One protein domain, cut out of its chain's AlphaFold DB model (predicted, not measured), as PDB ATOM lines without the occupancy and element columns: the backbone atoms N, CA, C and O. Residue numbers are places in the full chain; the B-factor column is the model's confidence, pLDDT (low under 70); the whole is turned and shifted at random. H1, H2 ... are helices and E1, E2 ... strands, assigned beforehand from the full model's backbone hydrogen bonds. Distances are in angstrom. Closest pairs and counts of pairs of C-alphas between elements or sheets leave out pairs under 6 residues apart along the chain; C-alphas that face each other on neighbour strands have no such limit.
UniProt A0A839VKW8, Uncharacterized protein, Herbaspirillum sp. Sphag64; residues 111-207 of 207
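This is residues 111 to 207 of the 207 residues of an uncharacterized protein of Herbaspirillum sp. Sphag64 (UniProt A0A839VKW8). A long two-stranded ribbon, E3 and E4, is widened at one end by short strands E1 and E2, while helix H2 lies beyond its other end. The printed part has 97 residues, mixed helices and strands, running E1, H1, E2, E3, H2, E4; the antiparallel sheet's order is E1, E4, E3, E2. It is flat and loose, radius of gyration of the C-alphas 18.1 A, spanning 57 by 32 by 15 A.

Start at E1, residues 113 to 115: N 114 is 2.8 A from O 205 of E4, residues 196 to 206. H1, residues 119 to 122, too short for an O i to N i+4 pair, only grazes the sheet with residues 119 to 120. E2, residues 140 to 144, and E3, residues 147 to 159, form a hairpin; look at N 142 and O 149, 2.8 A. E3 pairs with E4 at N 154 and O 202, 2.8 A. H2, residues 173 to 189, is not on the sheet; every O i to N i+4 pair is within hydrogen-bond range. E4 bends by 71 degrees at residue 199.

Find C-alpha 113 at (-3.723, 89.400, 23.615), where E1 begins. E3 runs 36.8 A, H2 24.7 A; E4, 25.3 A, ends at (-4.438, 92.877, 20.616).

The printed part has no cut. Links H1 to E2 and E3 to H2 are long. Residues 126 to 131 and 161 to 165 are under pLDDT 70.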
ATOM      1  N   GLY A 111      -1.359  95.616  27.978       83.44
ATOM      2  CA  GLY A 111      -2.326  95.221  26.964       83.44
ATOM      3  C   GLY A 111      -2.802  93.786  27.182       83.44
ATOM      4  O   GLY A 111      -2.333  93.103  28.105       83.44
ATOM      5  N   ILE A 112      -3.732  93.339  26.345       85.12
ATOM      6  CA  ILE A 112      -4.310  91.995  26.349       85.12
ATOM      7  C   ILE A 112      -4.194  91.418  24.940       85.12
ATOM      8  O   ILE A 112      -4.547  92.071  23.965       85.12
ATOM      9  N   LEU A 113      -3.736  90.170  24.852       87.69
ATOM     10  CA  LEU A 113      -3.723  89.400  23.615       87.69
ATOM     11  C   LEU A 113      -4.731  88.259  23.741       87.69
ATOM     12  O   LEU A 113      -4.609  87.426  24.640       87.69
ATOM     13  N   MET A 114      -5.732  88.239  22.866       86.38
ATOM     14  CA  MET A 114      -6.807  87.249  22.879       86.38
ATOM     15  C   MET A 114      -6.725  86.354  21.648       86.38
ATOM     16  O   MET A 114      -6.641  86.842  20.523       86.38
ATOM     17  N   ASP A 115      -6.787  85.047  21.882       84.50
ATOM     18  CA  ASP A 115      -6.954  84.019  20.854       84.50
ATOM     19  C   ASP A 115      -8.403  83.523  20.914       84.50
ATOM     20  O   ASP A 115      -8.844  83.006  21.947       84.50
ATOM     21  N   PHE A 116      -9.157  83.721  19.832       79.56
ATOM     22  CA  PHE A 116     -10.516  83.204  19.720       79.56
ATOM     23  C   PHE A 116     -10.532  81.996  18.777       79.56
ATOM     24  O   PHE A 116     -10.085  82.094  17.632       79.56
ATOM     25  N   PRO A 117     -11.124  80.868  19.203       75.69
ATOM     26  CA  PRO A 117     -11.354  79.732  18.324       75.69
ATOM     27  C   PRO A 117     -12.096  80.164  17.052       75.69
ATOM     28  O   PRO A 117     -13.153  80.788  17.129       75.69
ATOM     29  N   ASN A 118     -11.542  79.813  15.888       74.50
ATOM     30  CA  ASN A 118     -12.079  80.143  14.562       74.50
ATOM     31  C   ASN A 118     -12.201  81.652  14.259       74.50
ATOM     32  O   ASN A 118     -13.005  82.038  13.410       74.50
ATOM     33  N   PHE A 119     -11.407  82.520  14.901       80.38
ATOM     34  CA  PHE A 119     -11.458  83.970  14.663       80.38
ATOM     35  C   PHE A 119     -11.287  84.362  13.185       80.38
ATOM     36  O   PHE A 119     -11.899  85.310  12.698       80.38
ATOM     37  N   GLN A 120     -10.507  83.583  12.440       77.12
ATOM     38  CA  GLN A 120     -10.284  83.745  11.008       77.12
ATOM     39  C   GLN A 120     -11.569  83.653  10.162       77.12
ATOM     40  O   GLN A 120     -11.640  84.271   9.100       77.12
ATOM     41  N   GLU A 121     -12.603  82.931  10.614       77.81
ATOM     42  CA  GLU A 121     -13.867  82.773   9.871       77.81
ATOM     43  C   GLU A 121     -14.704  84.057   9.831       77.81
ATOM     44  O   GLU A 121     -15.577  84.201   8.977       77.81
ATOM     45  N   PHE A 122     -14.426  85.021  10.714       79.12
ATOM     46  CA  PHE A 122     -15.058  86.340  10.654       79.12
ATOM     47  C   PHE A 122     -14.508  87.200   9.510       79.12
ATOM     48  O   PHE A 122     -15.183  88.130   9.068       79.12
ATOM     49  N   PHE A 123     -13.302  86.891   9.024       77.00
ATOM     50  CA  PHE A 123     -12.606  87.669   7.995       77.00
ATOM     51  C   PHE A 123     -12.555  86.957   6.642       77.00
ATOM     52  O   PHE A 123     -12.459  87.619   5.607       77.00
ATOM     53  N   HIS A 124     -12.659  85.625   6.626       74.81
ATOM     54  CA  HIS A 124     -12.620  84.821   5.409       74.81
ATOM     55  C   HIS A 124     -13.801  83.847   5.324       74.81
ATOM     56  O   HIS A 124     -14.189  83.266   6.337       74.81
ATOM     57  N   PRO A 125     -14.348  83.605   4.115       73.62
ATOM     58  CA  PRO A 125     -15.359  82.575   3.915       73.62
ATOM     59  C   PRO A 125     -14.886  81.212   4.431       73.62
ATOM     60  O   PRO A 125     -13.716  80.842   4.288       73.62
ATOM     61  N   GLN A 126     -15.817  80.451   5.002       67.25
ATOM     62  CA  GLN A 126     -15.539  79.137   5.573       67.25
ATOM     63  C   GLN A 126     -14.843  78.220   4.549       67.25
ATOM     64  O   GLN A 126     -15.271  78.123   3.399       67.25
ATOM     65  N   GLY A 127     -13.752  77.566   4.966       68.12
ATOM     66  CA  GLY A 127     -12.931  76.699   4.110       68.12
ATOM     67  C   GLY A 127     -11.739  77.372   3.413       68.12
ATOM     68  O   GLY A 127     -10.919  76.664   2.840       68.12
ATOM     69  N   PHE A 128     -11.584  78.699   3.506       69.56
ATOM     70  CA  PHE A 128     -10.451  79.444   2.919       69.56
ATOM     71  C   PHE A 128      -9.469  79.987   3.967       69.56
ATOM     72  O   PHE A 128      -8.724  80.931   3.713       69.56
ATOM     73  N   GLN A 129      -9.452  79.389   5.158       66.62
ATOM     74  CA  GLN A 129      -8.606  79.826   6.272       66.62
ATOM     75  C   GLN A 129      -7.108  79.759   5.927       66.62
ATOM     76  O   GLN A 129      -6.347  80.647   6.300       66.62
ATOM     77  N   ASP A 130      -6.691  78.766   5.137       67.50
ATOM     78  CA  ASP A 130      -5.309  78.646   4.658       67.50
ATOM     79  C   ASP A 130      -4.954  79.670   3.569       67.50
ATOM     80  O   ASP A 130      -3.778  79.895   3.288       67.50
ATOM     81  N   SER A 131      -5.941  80.323   2.956       68.81
ATOM     82  CA  SER A 131      -5.707  81.389   1.975       68.81
ATOM     83  C   SER A 131      -5.427  82.740   2.627       68.81
ATOM     84  O   SER A 131      -5.019  83.670   1.937       68.81
ATOM     85  N   ALA A 132      -5.634  82.858   3.939       70.56
ATOM     86  CA  ALA A 132      -5.305  84.060   4.677       70.56
ATOM     87  C   ALA A 132      -3.796  84.346   4.618       70.56
ATOM     88  O   ALA A 132      -2.965  83.477   4.917       70.56
ATOM     89  N   GLU A 133      -3.443  85.570   4.233       74.81
ATOM     90  CA  GLU A 133      -2.056  86.019   4.156       74.81
ATOM     91  C   GLU A 133      -1.475  86.220   5.559       74.81
ATOM     92  O   GLU A 133      -2.137  86.727   6.465       74.81
ATOM     93  N   TYR A 134      -0.219  85.814   5.744       80.31
ATOM     94  CA  TYR A 134       0.529  86.172   6.942       80.31
ATOM     95  C   TYR A 134       1.027  87.613   6.812       80.31
ATOM     96  O   TYR A 134       1.620  87.965   5.790       80.31
ATOM     97  N   SER A 135       0.864  88.406   7.869       82.56
ATOM     98  CA  SER A 135       1.356  89.777   7.928       82.56
ATOM     99  C   SER A 135       2.184  90.005   9.191       82.56
ATOM    100  O   SER A 135       1.833  89.550  10.278       82.56
ATOM    101  N   ASN A 136       3.293  90.734   9.051       82.50
ATOM    102  CA  ASN A 136       4.040  91.261  10.202       82.50
ATOM    103  C   ASN A 136       3.438  92.575  10.728       82.50
ATOM    104  O   ASN A 136       3.861  93.069  11.770       82.50
ATOM    105  N   GLU A 137       2.491  93.151   9.992       88.94
ATOM    106  CA  GLU A 137       1.738  94.343  10.368       88.94
ATOM    107  C   GLU A 137       0.305  93.947  10.755       88.94
ATOM    108  O   GLU A 137      -0.199  92.933  10.254       88.94
ATOM    109  N   PRO A 138      -0.380  94.722  11.611       87.88
ATOM    110  CA  PRO A 138      -1.774  94.454  11.926       87.88
ATOM    111  C   PRO A 138      -2.645  94.420  10.666       87.88
ATOM    112  O   PRO A 138      -2.591  95.319   9.829       87.88
ATOM    113  N   LEU A 139      -3.478  93.388  10.552       86.44
ATOM    114  CA  LEU A 139      -4.446  93.233   9.468       86.44
ATOM    115  C   LEU A 139      -5.550  94.290   9.540       86.44
ATOM    116  O   LEU A 139      -6.092  94.719   8.521       86.44
ATOM    117  N   HIS A 140      -5.892  94.702  10.757       86.56
ATOM    118  CA  HIS A 140      -6.831  95.779  11.016       86.56
ATOM    119  C   HIS A 140      -6.420  96.522  12.282       86.56
ATOM    120  O   HIS A 140      -5.963  95.898  13.236       86.56
ATOM    121  N   VAL A 141      -6.621  97.838  12.302       90.50
ATOM    122  CA  VAL A 141      -6.438  98.677  13.490       90.50
ATOM    123  C   VAL A 141      -7.661  99.565  13.620       90.50
ATOM    124  O   VAL A 141      -8.061 100.235  12.665       90.50
ATOM    125  N   HIS A 142      -8.248  99.576  14.808       89.62
ATOM    126  CA  HIS A 142      -9.329 100.469  15.165       89.62
ATOM    127  C   HIS A 142      -8.972 101.209  16.449       89.62
ATOM    128  O   HIS A 142      -8.638 100.588  17.454       89.62
ATOM    129  N   SER A 143      -9.082 102.532  16.433       89.62
ATOM    130  CA  SER A 143      -8.838 103.365  17.610       89.62
ATOM    131  C   SER A 143     -10.136 104.070  17.999       89.62
ATOM    132  O   SER A 143     -10.709 104.807  17.193       89.62
ATOM    133  N   GLY A 144     -10.595 103.863  19.233       82.69
ATOM    134  CA  GLY A 144     -11.828 104.449  19.765       82.69
ATOM    135  C   GLY A 144     -11.756 104.606  21.282       82.69
ATOM    136  O   GLY A 144     -11.213 103.748  21.968       82.69
ATOM    137  N   ASP A 145     -12.253 105.727  21.809       81.75
ATOM    138  CA  ASP A 145     -12.321 106.013  23.255       81.75
ATOM    139  C   ASP A 145     -10.997 105.831  24.033       81.75
ATOM    140  O   ASP A 145     -10.984 105.523  25.223       81.75
ATOM    141  N   GLY A 146      -9.860 106.059  23.364       80.88
ATOM    142  CA  GLY A 146      -8.525 105.914  23.956       80.88
ATOM    143  C   GLY A 146      -8.008 104.474  24.040       80.88
ATOM    144  O   GLY A 146      -6.946 104.261  24.620       80.88
ATOM    145  N   LEU A 147      -8.728 103.513  23.456       82.31
ATOM    146  CA  LEU A 147      -8.294 102.135  23.262       82.31
ATOM    147  C   LEU A 147      -7.949 101.915  21.785       82.31
ATOM    148  O   LEU A 147      -8.719 102.283  20.894       82.31
ATOM    149  N   GLU A 148      -6.790 101.321  21.530       90.12
ATOM    150  CA  GLU A 148      -6.429 100.813  20.211       90.12
ATOM    151  C   GLU A 148      -6.634  99.306  20.220       90.12
ATOM    152  O   GLU A 148      -6.147  98.621  21.109       90.12
ATOM    153  N   VAL A 149      -7.394  98.809  19.253       90.19
ATOM    154  CA  VAL A 149      -7.655  97.387  19.073       90.19
ATOM    155  C   VAL A 149      -7.137  96.998  17.702       90.19
ATOM    156  O   VAL A 149      -7.529  97.592  16.693       90.19
ATOM    157  N   SER A 150      -6.270  95.997  17.655       91.12
ATOM    158  CA  SER A 150      -5.653  95.527  16.427       91.12
ATOM    159  C   SER A 150      -5.886  94.028  16.224       91.12
ATOM    160  O   SER A 150      -5.942  93.239  17.165       91.12
ATOM    161  N   VAL A 151      -6.089  93.633  14.968       89.31
ATOM    162  CA  VAL A 151      -6.130  92.226  14.559       89.31
ATOM    163  C   VAL A 151      -4.763  91.895  13.995       89.31
ATOM    164  O   VAL A 151      -4.374  92.449  12.967       89.31
ATOM    165  N   ILE A 152      -4.037  90.996  14.648       90.12
ATOM    166  CA  ILE A 152      -2.688  90.594  14.243       90.12
ATOM    167  C   ILE A 152      -2.642  89.104  13.912       90.12
ATOM    168  O   ILE A 152      -3.473  88.317  14.368       90.12
ATOM    169  N   THR A 153      -1.634  88.698  13.141       87.44
ATOM    170  CA  THR A 153      -1.353  87.280  12.892       87.44
ATOM    171  C   THR A 153      -0.100  86.834  13.623       87.44
ATOM    172  O   THR A 153       0.933  87.493  13.556       87.44
ATOM    173  N   SER A 154      -0.168  85.671  14.264       86.56
ATOM    174  CA  SER A 154       0.994  84.960  14.791       86.56
ATOM    175  C   SER A 154       1.179  83.670  14.000       86.56
ATOM    176  O   SER A 154       0.306  82.804  13.990       86.56
ATOM    177  N   GLY A 155       2.308  83.543  13.304       84.50
ATOM    178  CA  GLY A 155       2.614  82.383  12.472       84.50
ATOM    179  C   GLY A 155       3.702  81.511  13.085       84.50
ATOM    180  O   GLY A 155       4.749  82.007  13.506       84.50
ATOM    181  N   LYS A 156       3.495  80.193  13.081       83.50
ATOM    182  CA  LYS A 156       4.555  79.220  13.351       83.50
ATOM    183  C   LYS A 156       5.105  78.722  12.027       83.50
ATOM    184  O   LYS A 156       4.377  78.155  11.213       83.50
ATOM    185  N   PHE A 157       6.404  78.902  11.836       82.94
ATOM    186  CA  PHE A 157       7.092  78.520  10.612       82.94
ATOM    187  C   PHE A 157       8.152  77.465  10.903       82.94
ATOM    188  O   PHE A 157       8.847  77.527  11.919       82.94
ATOM    189  N   PHE A 158       8.278  76.497  10.003       80.38
ATOM    190  CA  PHE A 158       9.309  75.476  10.065       80.38
ATOM    191  C   PHE A 158      10.323  75.707   8.945       80.38
ATOM    192  O   PHE A 158       9.911  75.828   7.790       80.38
ATOM    193  N   PRO A 159      11.633  75.761   9.241       78.44
ATOM    194  CA  PRO A 159      12.651  75.902   8.212       78.44
ATOM    195  C   PRO A 159      12.538  74.779   7.185       78.44
ATOM    196  O   PRO A 159      12.552  73.596   7.540       78.44
ATOM    197  N   VAL A 160      12.445  75.140   5.911       74.00
ATOM    198  CA  VAL A 160      12.533  74.153   4.842       74.00
ATOM    199  C   VAL A 160      14.016  73.959   4.562       74.00
ATOM    200  O   VAL A 160      14.684  74.831   4.008       74.00
ATOM    201  N   PHE A 161      14.558  72.845   5.048       66.12
ATOM    202  CA  PHE A 161      15.893  72.394   4.663       66.12
ATOM    203  C   PHE A 161      15.879  71.926   3.203       66.12
ATOM    204  O   PHE A 161      14.829  71.890   2.572       66.12
ATOM    205  N   SER A 162      17.029  71.501   2.680       60.19
ATOM    206  CA  SER A 162      17.203  70.961   1.320       60.19
ATOM    207  C   SER A 162      16.329  69.746   0.966       60.19
ATOM    208  O   SER A 162      16.470  69.198  -0.117       60.19
ATOM    209  N   ASP A 163      15.448  69.311   1.861       65.19
ATOM    210  CA  ASP A 163      14.577  68.152   1.718       65.19
ATOM    211  C   ASP A 163      13.176  68.554   1.215       65.19
ATOM    212  O   ASP A 163      12.142  68.200   1.788       65.19
ATOM    213  N   PHE A 164      13.149  69.383   0.166       68.69
ATOM    214  CA  PHE A 164      11.918  69.858  -0.477       68.69
ATOM    215  C   PHE A 164      11.113  68.689  -1.073       68.69
ATOM    216  O   PHE A 164       9.885  68.710  -1.015       68.69
ATOM    217  N   ALA A 165      11.803  67.637  -1.527       65.12
ATOM    218  CA  ALA A 165      11.237  66.379  -2.018       65.12
ATOM    219  C   ALA A 165      10.211  65.765  -1.056       65.12
ATOM    220  O   ALA A 165       9.145  65.315  -1.457       65.12
ATOM    221  N   ASN A 166      10.509  65.799   0.245       70.44
ATOM    222  CA  ASN A 166       9.654  65.216   1.277       70.44
ATOM    223  C   ASN A 166       8.491  66.135   1.695       70.44
ATOM    224  O   ASN A 166       7.702  65.776   2.572       70.44
ATOM    225  N   ARG A 167       8.388  67.337   1.115       74.44
ATOM    226  CA  ARG A 167       7.333  68.322   1.410       74.44
ATOM    227  C   ARG A 167       6.306  68.462   0.297       74.44
ATOM    228  O   ARG A 167       5.197  68.908   0.582       74.44
ATOM    229  N   PHE A 168       6.661  68.095  -0.929       80.19
ATOM    230  CA  PHE A 168       5.797  68.204  -2.096       80.19
ATOM    231  C   PHE A 168       5.557  66.824  -2.701       80.19
ATOM    232  O   PHE A 168       6.427  65.961  -2.675       80.19
ATOM    233  N   GLN A 169       4.368  66.618  -3.258       80.38
ATOM    234  CA  GLN A 169       4.038  65.413  -4.005       80.38
ATOM    235  C   GLN A 169       3.462  65.822  -5.356       80.38
ATOM    236  O   GLN A 169       2.647  66.739  -5.434       80.38
ATOM    237  N   SER A 170       3.894  65.134  -6.405       85.00
ATOM    238  CA  SER A 170       3.396  65.296  -7.767       85.00
ATOM    239  C   SER A 170       3.198  63.918  -8.380       85.00
ATOM    240  O   SER A 170       3.942  62.985  -8.073       85.00
ATOM    241  N   GLU A 171       2.199  63.791  -9.249       90.06
ATOM    242  CA  GLU A 171       2.055  62.620 -10.124       90.06
ATOM    243  C   GLU A 171       3.090  62.633 -11.260       90.06
ATOM    244  O   GLU A 171       3.383  61.589 -11.837       90.06
ATOM    245  N   ASP A 172       3.667  63.805 -11.541       91.12
ATOM    246  CA  ASP A 172       4.742  64.017 -12.503       91.12
ATOM    247  C   ASP A 172       6.092  64.184 -11.773       91.12
ATOM    248  O   ASP A 172       6.290  65.193 -11.081       91.12
ATOM    249  N   PRO A 173       7.022  63.218 -11.898       87.00
ATOM    250  CA  PRO A 173       8.345  63.294 -11.283       87.00
ATOM    251  C   PRO A 173       9.206  64.458 -11.786       87.00
ATOM    252  O   PRO A 173      10.033  64.951 -11.017       87.00
ATOM    253  N   GLU A 174       9.021  64.914 -13.032       91.00
ATOM    254  CA  GLU A 174       9.801  66.029 -13.591       91.00
ATOM    255  C   GLU A 174       9.503  67.326 -12.826       91.00
ATOM    256  O   GLU A 174      10.416  68.075 -12.484       91.00
ATOM    257  N   VAL A 175       8.247  67.529 -12.417       88.88
ATOM    258  CA  VAL A 175       7.834  68.684 -11.602       88.88
ATOM    259  C   VAL A 175       8.523  68.699 -10.235       88.88
ATOM    260  O   VAL A 175       8.942  69.759  -9.773       88.88
ATOM    261  N   LEU A 176       8.658  67.546  -9.567       86.31
ATOM    262  CA  LEU A 176       9.362  67.484  -8.276       86.31
ATOM    263  C   LEU A 176      10.840  67.834  -8.437       86.31
ATOM    264  O   LEU A 176      11.376  68.595  -7.631       86.31
ATOM    265  N   GLN A 177      11.466  67.335  -9.504       86.50
ATOM    266  CA  GLN A 177      12.851  67.652  -9.818       86.50
ATOM    267  C   GLN A 177      13.038  69.153 -10.097       86.50
ATOM    268  O   GLN A 177      13.944  69.769  -9.535       86.50
ATOM    269  N   GLU A 178      12.161  69.775 -10.892       90.19
ATOM    270  CA  GLU A 178      12.218  71.218 -11.159       90.19
ATOM    271  C   GLU A 178      12.053  72.057  -9.882       90.19
ATOM    272  O   GLU A 178      12.749  73.059  -9.694       90.19
ATOM    273  N   ILE A 179      11.168  71.637  -8.970       86.50
ATOM    274  CA  ILE A 179      10.980  72.293  -7.669       86.50
ATOM    275  C   ILE A 179      12.263  72.205  -6.828       86.50
ATOM    276  O   ILE A 179      12.691  73.211  -6.253       86.50
ATOM    277  N   GLU A 180      12.890  71.028  -6.754       84.19
ATOM    278  CA  GLU A 180      14.144  70.828  -6.018       84.19
ATOM    279  C   GLU A 180      15.279  71.698  -6.567       84.19
ATOM    280  O   GLU A 180      15.948  72.402  -5.802       84.19
ATOM    281  N   GLU A 181      15.472  71.688  -7.888       87.69
ATOM    282  CA  GLU A 181      16.501  72.479  -8.564       87.69
ATOM    283  C   GLU A 181      16.274  73.982  -8.348       87.69
ATOM    284  O   GLU A 181      17.208  74.709  -7.984       87.69
ATOM    285  N   PHE A 182      15.024  74.444  -8.459       87.56
ATOM    286  CA  PHE A 182      14.653  75.833  -8.202       87.56
ATOM    287  C   PHE A 182      15.019  76.275  -6.780       87.56
ATOM    288  O   PHE A 182      15.658  77.320  -6.598       87.56
ATOM    289  N   PHE A 183      14.641  75.497  -5.761       83.38
ATOM    290  CA  PHE A 183      14.927  75.849  -4.369       83.38
ATOM    291  C   PHE A 183      16.421  75.758  -4.037       83.38
ATOM    292  O   PHE A 183      16.932  76.612  -3.300       83.38
ATOM    293  N   ALA A 184      17.144  74.787  -4.604       84.00
ATOM    294  CA  ALA A 184      18.591  74.676  -4.449       84.00
ATOM    295  C   ALA A 184      19.313  75.912  -5.011       84.00
ATOM    296  O   ALA A 184      20.201  76.471  -4.359       84.00
ATOM    297  N   ASP A 185      18.910  76.384  -6.189       88.06
ATOM    298  CA  ASP A 185      19.484  77.583  -6.797       88.06
ATOM    299  C   ASP A 185      19.050  78.875  -6.099       88.06
ATOM    300  O   ASP A 185      19.840  79.819  -5.989       88.06
ATOM    301  N   LEU A 186      17.828  78.933  -5.569       86.00
ATOM    302  CA  LEU A 186      17.370  80.053  -4.747       86.00
ATOM    303  C   LEU A 186      18.206  80.182  -3.462       86.00
ATOM    304  O   LEU A 186      18.654  81.284  -3.137       86.00
ATOM    305  N   ALA A 187      18.492  79.067  -2.782       83.25
ATOM    306  CA  ALA A 187      19.324  79.039  -1.579       83.25
ATOM    307  C   ALA A 187      20.773  79.489  -1.849       83.25
ATOM    308  O   ALA A 187      21.352  80.217  -1.043       83.25
ATOM    309  N   LYS A 188      21.349  79.126  -3.006       86.12
ATOM    310  CA  LYS A 188      22.682  79.609  -3.425       86.12
ATOM    311  C   LYS A 188      22.699  81.117  -3.678       86.12
ATOM    312  O   LYS A 188      23.656  81.785  -3.295       86.12
ATOM    313  N   ARG A 189      21.662  81.657  -4.333       90.88
ATOM    314  CA  ARG A 189      21.553  83.095  -4.650       90.88
ATOM    315  C   ARG A 189      21.284  83.956  -3.418       90.88
ATOM    316  O   ARG A 189      21.710  85.108  -3.379       90.88
ATOM    317  N   HIS A 190      20.613  83.400  -2.412       88.00
ATOM    318  CA  HIS A 190      20.242  84.100  -1.184       88.00
ATOM    319  C   HIS A 190      20.727  83.339   0.064       88.00
ATOM    320  O   HIS A 190      19.905  82.877   0.850       88.00
ATOM    321  N   PRO A 191      22.049  83.248   0.314       81.62
ATOM    322  CA  PRO A 191      22.603  82.405   1.383       81.62
ATOM    323  C   PRO A 191      22.228  82.859   2.805       81.62
ATOM    324  O   PRO A 191      22.283  82.070   3.743       81.62
ATOM    325  N   ALA A 192      21.839  84.126   2.981       84.06
ATOM    326  CA  ALA A 192      21.306  84.648   4.243       84.06
ATOM    327  C   ALA A 192      19.771  84.521   4.352       84.06
ATOM    328  O   ALA A 192      19.208  84.732   5.427       84.06
ATOM    329  N   GLY A 193      19.092  84.204   3.247       79.75
ATOM    330  CA  GLY A 193      17.644  84.050   3.183       79.75
ATOM    331  C   GLY A 193      17.226  82.700   3.748       79.75
ATOM    332  O   GLY A 193      17.583  81.654   3.212       79.75
ATOM    333  N   LYS A 194      16.462  82.711   4.840       78.19
ATOM    334  CA  LYS A 194      15.871  81.492   5.401       78.19
ATOM    335  C   LYS A 194      14.502  81.270   4.778       78.19
ATOM    336  O   LYS A 194      13.627  82.121   4.909       78.19
ATOM    337  N   ILE A 195      14.317  80.119   4.142       78.88
ATOM    338  CA  ILE A 195      13.021  79.687   3.618       78.88
ATOM    339  C   ILE A 195      12.356  78.831   4.691       78.88
ATOM    340  O   ILE A 195      12.961  77.892   5.208       78.88
ATOM    341  N   SER A 196      11.119  79.164   5.038       82.44
ATOM    342  CA  SER A 196      10.332  78.407   6.007       82.44
ATOM    343  C   SER A 196       8.929  78.181   5.466       82.44
ATOM    344  O   SER A 196       8.363  79.068   4.831       82.44
ATOM    345  N   SER A 197       8.361  77.010   5.728       81.56
ATOM    346  CA  SER A 197       6.965  76.718   5.436       81.56
ATOM    347  C   SER A 197       6.111  77.055   6.650       81.56
ATOM    348  O   SER A 197       6.518  76.860   7.800       81.56
ATOM    349  N   ARG A 198       4.919  77.595   6.399       81.69
ATOM    350  CA  ARG A 198       3.935  77.853   7.450       81.69
ATOM    351  C   ARG A 198       3.400  76.519   7.966       81.69
ATOM    352  O   ARG A 198       2.999  75.672   7.176       81.69
ATOM    353  N   VAL A 199       3.416  76.345   9.282       82.25
ATOM    354  CA  VAL A 199       2.849  75.177   9.975       82.25
ATOM    355  C   VAL A 199       1.502  75.530  10.582       82.25
ATOM    356  O   VAL A 199       0.573  74.738  10.528       82.25
ATOM    357  N   GLU A 200       1.413  76.718  11.167       81.62
ATOM    358  CA  GLU A 200       0.232  77.182  11.880       81.62
ATOM    359  C   GLU A 200       0.131  78.696  11.736       81.62
ATOM    360  O   GLU A 200       1.151  79.390  11.632       81.62
ATOM    361  N   MET A 201      -1.094  79.207  11.751       83.50
ATOM    362  CA  MET A 201      -1.362  80.631  11.835       83.50
ATOM    363  C   MET A 201      -2.518  80.871  12.792       83.50
ATOM    364  O   MET A 201      -3.603  80.328  12.607       83.50
ATOM    365  N   LYS A 202      -2.271  81.710  13.790       84.50
ATOM    366  CA  LYS A 202      -3.270  82.195  14.733       84.50
ATOM    367  C   LYS A 202      -3.600  83.641  14.416       84.50
ATOM    368  O   LYS A 202      -2.713  84.422  14.068       84.50
ATOM    369  N   TRP A 203      -4.870  83.981  14.552       85.69
ATOM    370  CA  TRP A 203      -5.356  85.348  14.454       85.69
ATOM    371  C   TRP A 203      -5.697  85.816  15.856       85.69
ATOM    372  O   TRP A 203      -6.452  85.150  16.560       85.69
ATOM    373  N   LEU A 204      -5.115  86.937  16.261       88.12
ATOM    374  CA  LEU A 204      -5.188  87.422  17.629       88.12
ATOM    375  C   LEU A 204      -5.772  88.828  17.643       88.12
ATOM    376  O   LEU A 204      -5.525  89.622  16.734       88.12
ATOM    377  N   LEU A 205      -6.524  89.124  18.695       89.81
ATOM    378  CA  LEU A 205      -6.966  90.474  19.006       89.81
ATOM    379  C   LEU A 205      -6.013  91.053  20.057       89.81
ATOM    380  O   LEU A 205      -5.883  90.486  21.141       89.81
ATOM    381  N   GLU A 206      -5.336  92.143  19.725       90.88
ATOM    382  CA  GLU A 206      -4.438  92.877  20.616       90.88
ATOM    383  C   GLU A 206      -5.101  94.199  21.018       90.88
ATOM    384  O   GLU A 206      -5.590  94.935  20.160       90.88
ATOM    385  N   CYS A 207      -5.143  94.472  22.322       86.38
ATOM    386  CA  CYS A 207      -5.729  95.674  22.919       86.38
ATOM    387  C   CYS A 207      -4.784  96.295  23.952       86.38
ATOM    388  O   CYS A 207      -4.097  95.508  24.648       86.38
TER     389      CYS A 207